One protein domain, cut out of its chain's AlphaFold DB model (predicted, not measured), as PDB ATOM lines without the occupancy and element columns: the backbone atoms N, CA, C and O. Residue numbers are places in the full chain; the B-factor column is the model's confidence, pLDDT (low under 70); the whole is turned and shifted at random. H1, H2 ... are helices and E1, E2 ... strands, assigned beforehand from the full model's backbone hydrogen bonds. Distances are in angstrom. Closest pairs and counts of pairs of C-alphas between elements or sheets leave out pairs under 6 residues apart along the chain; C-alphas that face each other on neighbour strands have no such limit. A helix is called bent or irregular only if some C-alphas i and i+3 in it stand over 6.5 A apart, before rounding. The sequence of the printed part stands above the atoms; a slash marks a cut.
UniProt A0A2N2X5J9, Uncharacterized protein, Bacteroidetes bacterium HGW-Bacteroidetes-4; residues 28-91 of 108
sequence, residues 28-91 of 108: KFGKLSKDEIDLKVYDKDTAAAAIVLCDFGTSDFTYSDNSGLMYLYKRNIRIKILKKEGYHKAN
ATOM      1  N   LYS A  28     168.018 166.640 123.195       82.38
ATOM      2  CA  LYS A  28     167.157 167.531 122.410       82.38
ATOM      3  C   LYS A  28     167.922 168.811 122.087       82.38
ATOM      4  O   LYS A  28     168.437 169.476 122.988       82.38
ATOM      5  N   PHE A  29     167.979 169.166 120.806       81.69
ATOM      6  CA  PHE A  29     168.587 170.423 120.370       81.69
ATOM      7  C   PHE A  29     167.916 171.624 121.063       81.69
ATOM      8  O   PHE A  29     166.706 171.613 121.296       81.69
ATOM      9  N   GLY A  30     168.707 172.630 121.447       82.44
ATOM     10  CA  GLY A  30     168.231 173.827 122.154       82.44
ATOM     11  C   GLY A  30     167.930 173.659 123.651       82.44
ATOM     12  O   GLY A  30     167.665 174.651 124.319       82.44
ATOM     13  N   LYS A  31     167.990 172.440 124.210       87.12
ATOM     14  CA  LYS A  31     167.884 172.217 125.662       87.12
ATOM     15  C   LYS A  31     169.248 171.878 126.257       87.12
ATOM     16  O   LYS A  31     169.836 170.861 125.882       87.12
ATOM     17  N   LEU A  32     169.712 172.713 127.181       88.31
ATOM     18  CA  LEU A  32     170.932 172.510 127.964       88.31
ATOM     19  C   LEU A  32     170.560 172.265 129.427       88.31
ATOM     20  O   LEU A  32     169.639 172.910 129.937       88.31
ATOM     21  N   SER A  33     171.241 171.330 130.088       89.50
ATOM     22  CA  SER A  33     171.108 171.171 131.538       89.50
ATOM     23  C   SER A  33     171.960 172.210 132.270       89.50
ATOM     24  O   SER A  33     172.900 172.777 131.710       89.50
ATOM     25  N   LYS A  34     171.636 172.467 133.540       90.88
ATOM     26  CA  LYS A  34     172.430 173.377 134.371       90.88
ATOM     27  C   LYS A  34     173.844 172.834 134.597       90.88
ATOM     28  O   LYS A  34     174.806 173.572 134.419       90.88
ATOM     29  N   ASP A  35     173.962 171.528 134.822       90.88
ATOM     30  CA  ASP A  35     175.249 170.844 134.972       90.88
ATOM     31  C   ASP A  35     176.136 171.002 133.728       90.88
ATOM     32  O   ASP A  35     177.327 171.275 133.844       90.88
ATOM     33  N   GLU A  36     175.567 170.908 132.518       89.62
ATOM     34  CA  GLU A  36     176.307 171.132 131.267       89.62
ATOM     35  C   GLU A  36     176.812 172.576 131.137       89.62
ATOM     36  O   GLU A  36     177.875 172.820 130.558       89.62
ATOM     37  N   ILE A  37     176.053 173.551 131.642       89.50
ATOM     38  CA  ILE A  37     176.432 174.969 131.629       89.50
ATOM     39  C   ILE A  37     177.558 175.212 132.637       89.50
ATOM     40  O   ILE A  37     178.579 175.806 132.273       89.50
ATOM     41  N   ASP A  38     177.413 174.677 133.846       93.06
ATOM     42  CA  ASP A  38     178.323 174.893 134.970       93.06
ATOM     43  C   ASP A  38     179.600 174.031 134.896       93.06
ATOM     44  O   ASP A  38     180.565 174.297 135.615       93.06
ATOM     45  N   LEU A  39     179.665 173.054 133.981       92.62
ATOM     46  CA  LEU A  39     180.847 172.227 133.725       92.62
ATOM     47  C   LEU A  39     182.040 173.072 133.236       92.62
ATOM     48  O   LEU A  39     182.139 173.412 132.056       92.62
ATOM     49  N   LYS A  40     182.963 173.409 134.142       92.62
ATOM     50  CA  LYS A  40     184.192 174.174 133.837       92.62
ATOM     51  C   LYS A  40     185.437 173.301 133.677       92.62
ATOM     52  O   LYS A  40     186.366 173.692 132.977       92.62
ATOM     53  N   VAL A  41     185.455 172.138 134.319       93.19
ATOM     54  CA  VAL A  41     186.556 171.167 134.297       93.19
ATOM     55  C   VAL A  41     185.949 169.779 134.137       93.19
ATOM     56  O   VAL A  41     184.839 169.535 134.600       93.19
ATOM     57  N   TYR A  42     186.659 168.886 133.454       93.81
ATOM     58  CA  TYR A  42     186.276 167.486 133.363       93.81
ATOM     59  C   TYR A  42     187.077 166.659 134.363       93.81
ATOM     60  O   TYR A  42     188.292 166.549 134.233       93.81
ATOM     61  N   ASP A  43     186.412 166.051 135.341       91.81
ATOM     62  CA  ASP A  43     187.111 165.380 136.448       91.81
ATOM     63  C   ASP A  43     187.963 164.185 135.999       91.81
ATOM     64  O   ASP A  43     189.005 163.911 136.589       91.81
ATOM     65  N   LYS A  44     187.550 163.480 134.935       93.25
ATOM     66  CA  LYS A  44     188.297 162.323 134.410       93.25
ATOM     67  C   LYS A  44     189.530 162.713 133.591       93.25
ATOM     68  O   LYS A  44     190.413 161.883 133.415       93.25
ATOM     69  N   ASP A  45     189.571 163.940 133.075       94.12
ATOM     70  CA  ASP A  45     190.714 164.493 132.348       94.12
ATOM     71  C   ASP A  45     190.707 166.021 132.485       94.12
ATOM     72  O   ASP A  45     190.101 166.751 131.695       94.12
ATOM     73  N   THR A  46     191.401 166.516 133.507       94.00
ATOM     74  CA  THR A  46     191.493 167.952 133.799       94.00
ATOM     75  C   THR A  46     192.328 168.711 132.759       94.00
ATOM     76  O   THR A  46     192.243 169.943 132.658       94.00
ATOM     77  N   ALA A  47     193.118 168.006 131.942       94.88
ATOM     78  CA  ALA A  47     193.889 168.591 130.855       94.88
ATOM     79  C   ALA A  47     193.020 168.864 129.614       94.88
ATOM     80  O   ALA A  47     193.352 169.787 128.863       94.88
ATOM     81  N   ALA A  48     191.877 168.184 129.458       95.19
ATOM     82  CA  ALA A  48     190.969 168.327 128.322       95.19
ATOM     83  C   ALA A  48     190.632 169.794 127.991       95.19
ATOM     84  O   ALA A  48     190.207 170.583 128.839       95.19
ATOM     85  N   ALA A  49     190.800 170.164 126.719       96.44
ATOM     86  CA  ALA A  49     190.449 171.493 126.214       96.44
ATOM     87  C   ALA A  49     188.971 171.599 125.790       96.44
ATOM     88  O   ALA A  49     188.390 172.687 125.801       96.44
ATOM     89  N   ALA A  50     188.354 170.471 125.423       95.94
ATOM     90  CA  ALA A  50     186.944 170.352 125.071       95.94
ATOM     91  C   ALA A  50     186.451 168.910 125.285       95.94
ATOM     92  O   ALA A  50     187.248 167.973 125.267       95.94
ATOM     93  N   ILE A  51     185.138 168.733 125.439       95.06
ATOM     94  CA  ILE A  51     184.471 167.440 125.638       95.06
ATOM     95  C   ILE A  51     183.333 167.305 124.629       95.06
ATOM     96  O   ILE A  51     182.520 168.218 124.479       95.06
ATOM     97  N   VAL A  52     183.221 166.146 123.984       93.38
ATOM     98  CA  VAL A  52     182.018 165.778 123.230       93.38
ATOM     99  C   VAL A  52     181.006 165.195 124.215       93.38
ATOM    100  O   VAL A  52     181.186 164.092 124.719       93.38
ATOM    101  N   LEU A  53     179.954 165.955 124.515       92.44
ATOM    102  CA  LEU A  53     178.871 165.527 125.407       92.44
ATOM    103  C   LEU A  53     177.908 164.571 124.699       92.44
ATOM    104  O   LEU A  53     177.292 163.717 125.329       92.44
ATOM    105  N   CYS A  54     177.756 164.737 123.385       91.94
ATOM    106  CA  CYS A  54     176.919 163.884 122.560       91.94
ATOM    107  C   CYS A  54     177.333 163.983 121.089       91.94
ATOM    108  O   CYS A  54     177.624 165.079 120.609       91.94
ATOM    109  N   ASP A  55     177.315 162.858 120.380       93.06
ATOM    110  CA  ASP A  55     177.457 162.775 118.926       93.06
ATOM    111  C   ASP A  55     176.557 161.642 118.431       93.06
ATOM    112  O   ASP A  55     176.764 160.480 118.782       93.06
ATOM    113  N   PHE A  56     175.510 161.981 117.685       91.94
ATOM    114  CA  PHE A  56     174.607 160.990 117.107       91.94
ATOM    115  C   PHE A  56     174.046 161.455 115.765       91.94
ATOM    116  O   PHE A  56     173.881 162.652 115.515       91.94
ATOM    117  N   GLY A  57     173.726 160.484 114.914       91.19
ATOM    118  CA  GLY A  57     173.131 160.695 113.603       91.19
ATOM    119  C   GLY A  57     171.772 160.016 113.480       91.19
ATOM    120  O   GLY A  57     171.553 158.954 114.060       91.19
ATOM    121  N   THR A  58     170.869 160.618 112.713       90.88
ATOM    122  CA  THR A  58     169.643 159.981 112.229       90.88
ATOM    123  C   THR A  58     169.623 160.005 110.711       90.88
ATOM    124  O   THR A  58     170.127 160.942 110.086       90.88
ATOM    125  N   SER A  59     169.042 158.962 110.140       91.88
ATOM    126  CA  SER A  59     168.962 158.748 108.704       91.88
ATOM    127  C   SER A  59     167.521 158.461 108.334       91.88
ATOM    128  O   SER A  59     166.939 157.508 108.846       91.88
ATOM    129  N   ASP A  60     166.975 159.264 107.434       91.88
ATOM    130  CA  ASP A  60     165.598 159.164 106.979       91.88
ATOM    131  C   ASP A  60     165.562 159.043 105.457       91.88
ATOM    132  O   ASP A  60     166.355 159.661 104.744       91.88
ATOM    133  N   PHE A  61     164.617 158.261 104.950       92.38
ATOM    134  CA  PHE A  61     164.332 158.188 103.523       92.38
ATOM    135  C   PHE A  61     163.055 158.972 103.242       92.38
ATOM    136  O   PHE A  61     162.037 158.781 103.905       92.38
ATOM    137  N   THR A  62     163.108 159.870 102.268       90.12
ATOM    138  CA  THR A  62     161.966 160.688 101.855       90.12
ATOM    139  C   THR A  62     161.800 160.609 100.348       90.12
ATOM    140  O   THR A  62     162.768 160.375  99.634       90.12
ATOM    141  N   TYR A  63     160.580 160.763  99.855       90.62
ATOM    142  CA  TYR A  63     160.297 160.744  98.426       90.62
ATOM    143  C   TYR A  63     159.780 162.115  97.997       90.62
ATOM    144  O   TYR A  63     158.949 162.709  98.683       90.62
ATOM    145  N   SER A  64     160.275 162.618  96.871       84.62
ATOM    146  CA  SER A  64     159.806 163.852  96.245       84.62
ATOM    147  C   SER A  64     159.483 163.585  94.785       84.62
ATOM    148  O   SER A  64     160.314 163.030  94.074       84.62
ATOM    149  N   ASP A  65     158.336 164.058  94.305       87.94
ATOM    150  CA  ASP A  65     157.926 163.868  92.906       87.94
ATOM    151  C   ASP A  65     158.958 164.409  91.903       87.94
ATOM    152  O   ASP A  65     159.160 163.833  90.838       87.94
ATOM    153  N   ASN A  66     159.682 165.471  92.276       83.94
ATOM    154  CA  ASN A  66     160.693 166.100  91.423       83.94
ATOM    155  C   ASN A  66     162.094 165.480  91.549       83.94
ATOM    156  O   ASN A  66     162.942 165.732  90.697       83.94
ATOM    157  N   SER A  67     162.392 164.765  92.640       81.19
ATOM    158  CA  SER A  67     163.759 164.306  92.970       81.19
ATOM    159  C   SER A  67     163.862 162.804  93.261       81.19
ATOM    160  O   SER A  67     164.961 162.305  93.491       81.19
ATOM    161  N   GLY A  68     162.744 162.076  93.236       87.00
ATOM    162  CA  GLY A  68     162.664 160.653  93.546       87.00
ATOM    163  C   GLY A  68     162.920 160.340  95.021       87.00
ATOM    164  O   GLY A  68     162.623 161.139  95.913       87.00
ATOM    165  N   LEU A  69     163.468 159.148  95.275       88.50
ATOM    166  CA  LEU A  69     163.889 158.713  96.606       88.50
ATOM    167  C   LEU A  69     165.148 159.476  97.036       88.50
ATOM    168  O   LEU A  69     166.185 159.427  96.379       88.50
ATOM    169  N   MET A  70     165.063 160.133  98.183       87.75
ATOM    170  CA  MET A  70     166.116 160.932  98.786       87.75
ATOM    171  C   MET A  70     166.504 160.353 100.144       87.75
ATOM    172  O   MET A  70     165.663 159.870 100.904       87.75
ATOM    173  N   TYR A  71     167.787 160.468 100.466       88.69
ATOM    174  CA  TYR A  71     168.344 160.134 101.770       88.69
ATOM    175  C   TYR A  71     168.666 161.423 102.528       88.69
ATOM    176  O   TYR A  71     169.401 162.277 102.031       88.69
ATOM    177  N   LEU A  72     168.107 161.570 103.727       90.38
ATOM    178  CA  LEU A  72     168.351 162.688 104.625       90.38
ATOM    179  C   LEU A  72     169.158 162.198 105.822       90.38
ATOM    180  O   LEU A  72     168.689 161.378 106.603       90.38
ATOM    181  N   TYR A  73     170.353 162.753 105.990       91.00
ATOM    182  CA  TYR A  73     171.179 162.505 107.162       91.00
ATOM    183  C   TYR A  73     171.233 163.742 108.047       91.00
ATOM    184  O   TYR A  73     171.546 164.839 107.582       91.00
ATOM    185  N   LYS A  74     170.960 163.563 109.338       90.56
ATOM    186  CA  LYS A  74     171.056 164.611 110.351       90.56
ATOM    187  C   LYS A  74     172.002 164.168 111.451       90.56
ATOM    188  O   LYS A  74     171.695 163.244 112.195       90.56
ATOM    189  N   ARG A  75     173.117 164.877 111.615       91.06
ATOM    190  CA  ARG A  75     174.052 164.683 112.729       91.06
ATOM    191  C   ARG A  75     173.874 165.785 113.763       91.06
ATOM    192  O   ARG A  75     173.813 166.959 113.412       91.06
ATOM    193  N   ASN A  76     173.808 165.416 115.034       91.56
ATOM    194  CA  ASN A  76     173.775 166.344 116.155       91.56
ATOM    195  C   ASN A  76     175.011 166.090 117.016       91.56
ATOM    196  O   ASN A  76     175.158 165.011 117.590       91.56
ATOM    197  N   ILE A  77     175.872 167.099 117.121       92.12
ATOM    198  CA  ILE A  77     177.067 167.066 117.964       92.12
ATOM    199  C   ILE A  77     176.939 168.171 119.007       92.12
ATOM    200  O   ILE A  77     176.600 169.309 118.678       92.12
ATOM    201  N   ARG A  78     177.220 167.847 120.266       93.00
ATOM    202  CA  ARG A  78     177.305 168.809 121.366       93.00
ATOM    203  C   ARG A  78     178.709 168.771 121.939       93.00
ATOM    204  O   ARG A  78     179.107 167.779 122.545       93.00
ATOM    205  N   ILE A  79     179.434 169.867 121.764       94.19
ATOM    206  CA  ILE A  79     180.809 170.010 122.237       94.19
ATOM    207  C   ILE A  79     180.835 171.094 123.312       94.19
ATOM    208  O   ILE A  79     180.429 172.229 123.065       94.19
ATOM    209  N   LYS A  80     181.311 170.748 124.507       94.56
ATOM    210  CA  LYS A  80     181.618 171.702 125.570       94.56
ATOM    211  C   LYS A  80     183.077 172.107 125.444       94.56
ATOM    212  O   LYS A  80     183.966 171.277 125.602       94.56
ATOM    213  N   ILE A  81     183.327 173.379 125.178       95.69
ATOM    214  CA  ILE A  81     184.680 173.934 125.156       95.69
ATOM    215  C   ILE A  81     185.010 174.437 126.560       95.69
ATOM    216  O   ILE A  81     184.253 175.226 127.123       95.69
ATOM    217  N   LEU A  82     186.129 173.972 127.112       95.75
ATOM    218  CA  LEU A  82     186.588 174.324 128.459       95.75
ATOM    219  C   LEU A  82     187.720 175.356 128.427       95.75
ATOM    220  O   LEU A  82     187.809 176.203 129.313       95.75
ATOM    221  N   LYS A  83     188.583 175.289 127.405       96.06
ATOM    222  CA  LYS A  83     189.792 176.114 127.281       96.06
ATOM    223  C   LYS A  83     189.951 176.662 125.860       96.06
ATOM    224  O   LYS A  83     189.358 176.135 124.916       96.06
ATOM    225  N   LYS A  84     190.763 177.712 125.698       96.06
ATOM    226  CA  LYS A  84     190.960 178.407 124.408       96.06
ATOM    227  C   LYS A  84     191.555 177.496 123.336       96.06
ATOM    228  O   LYS A  84     191.187 177.591 122.170       96.06
ATOM    229  N   GLU A  85     192.409 176.559 123.733       96.12
ATOM    230  CA  GLU A  85     193.035 175.572 122.849       96.12
ATOM    231  C   GLU A  85     191.981 174.678 122.164       96.12
ATOM    232  O   GLU A  85     192.214 174.134 121.085       96.12
ATOM    233  N   GLY A  86     190.783 174.567 122.750       94.81
ATOM    234  CA  GLY A  86     189.651 173.813 122.221       94.81
ATOM    235  C   GLY A  86     188.819 174.547 121.164       94.81
ATOM    236  O   GLY A  86     187.943 173.919 120.574       94.81
ATOM    237  N   TYR A  87     189.067 175.833 120.882       95.75
ATOM    238  CA  TYR A  87     188.249 176.625 119.942       95.75
ATOM    239  C   TYR A  87     188.193 176.048 118.531       95.75
ATOM    240  O   TYR A  87     187.154 176.132 117.883       95.75
ATOM    241  N   HIS A  88     189.249 175.371 118.083       94.88
ATOM    242  CA  HIS A  88     189.255 174.700 116.785       94.88
ATOM    243  C   HIS A  88     188.152 173.630 116.649       94.88
ATOM    244  O   HIS A  88     187.734 173.340 115.535       94.88
ATOM    245  N   LYS A  89     187.641 173.074 117.761       94.50
ATOM    246  CA  LYS A  89     186.523 172.115 117.764       94.50
ATOM    247  C   LYS A  89     185.163 172.754 117.465       94.50
ATOM    248  O   LYS A  89     184.226 172.020 117.179       94.50
ATOM    249  N   ALA A  90     185.036 174.084 117.549       91.19
ATOM    250  CA  ALA A  90     183.822 174.800 117.147       91.19
ATOM    251  C   ALA A  90     183.702 174.948 115.624       91.19
ATOM    252  O   ALA A  90     182.607 175.174 115.115       91.19
ATOM    253  N   ASN A  91     184.818 174.819 114.904       93.75
ATOM    254  CA  ASN A  91     184.829 174.838 113.451       93.75
ATOM    255  C   ASN A  91     184.516 173.430 112.945       93.75
ATOM    256  O   ASN A  91     185.122 172.452 113.384       93.75
TER     257      ASN A  91
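Overview. This is residues 28 to 91 of the 108 residues of an uncharacterized protein of Bacteroidetes bacterium HGW-Bacteroidetes-4 (UniProt A0A2N2X5J9). A long, narrow hairpin of two antiparallel strands, E1 and E2, makes the length of the domain, with two short helices at the end where E1 begins and E2 ends. H1 and H2 have that end of the hairpin between them, H2 folds back beside it, and the turn at residues 65 to 67 makes the far tip. The printed part has 64 residues, with two named helices and two named strands in the order H1, E1, E2, H2, and its class is mixed, helices and strands. It is extended, with a radius of gyration of the C-alphas of 17.0 A, and its outline is a rod, spanning 52 by 24 by 17 A.

Along the chain. Strand E1, residues 50 to 64, measures 40.1 A from its first to its last C-alpha, and C-alpha 50 is at (186.944, 170.352, 125.071). E1 bends by 54 degrees at residue 53. Strand E2, residues 68 to 81, measures 40.7 A from C-alpha 68 at (162.664, 160.653, 93.546) to C-alpha 81 at (184.680, 173.934, 125.156). Helix H1 is residues 34 to 38, 6.1 A long. Helix H2 is residues 84 to 90, 10.8 A long, ending with C-alpha 90 at (183.822, 174.800, 117.147). H2 is irregular: C-alphas 85 and 88 are 7.2 A apart.

Arrangement. E1 and E2 are antiparallel neighbours and form a hairpin, with 168 degrees between their directions. C-alphas 50 and 81 face each other at 4.2 A, and C-alphas 64 and 68 do so at 5.1 A. N 51 and O 80 are within hydrogen-bond range at 2.8 A, as are N 68 and O 64 at 2.7 A. The closest C-alphas of E1 and H2 are those of Ala 50 and Gly 86, 5.2 A apart. The closest C-alphas of E2 and H2 are those of Ile 81 and Tyr 87, 6.9 A apart. Between H1 and E2 the closest C-alphas are those of Glu 36 and Lys 80, 7.8 A apart. H1 and H2 are apart. In H1 every O i to N i+4 pair is within hydrogen-bond range, while in H2 0 of 3 are, against 3 of 4 O i to N i+3 pairs.

Size, cuts and confidence. The two C-alphas farthest apart are those of Thr 46 and Asp 65, at 53.1 A. The link from H1 to E1 is long, with 11 residues, while the links from E1 to E2 and from E2 to H2 are tight. The printed part has no cut. The mean pLDDT of the printed part is 91.4, and no printed residue is under 70.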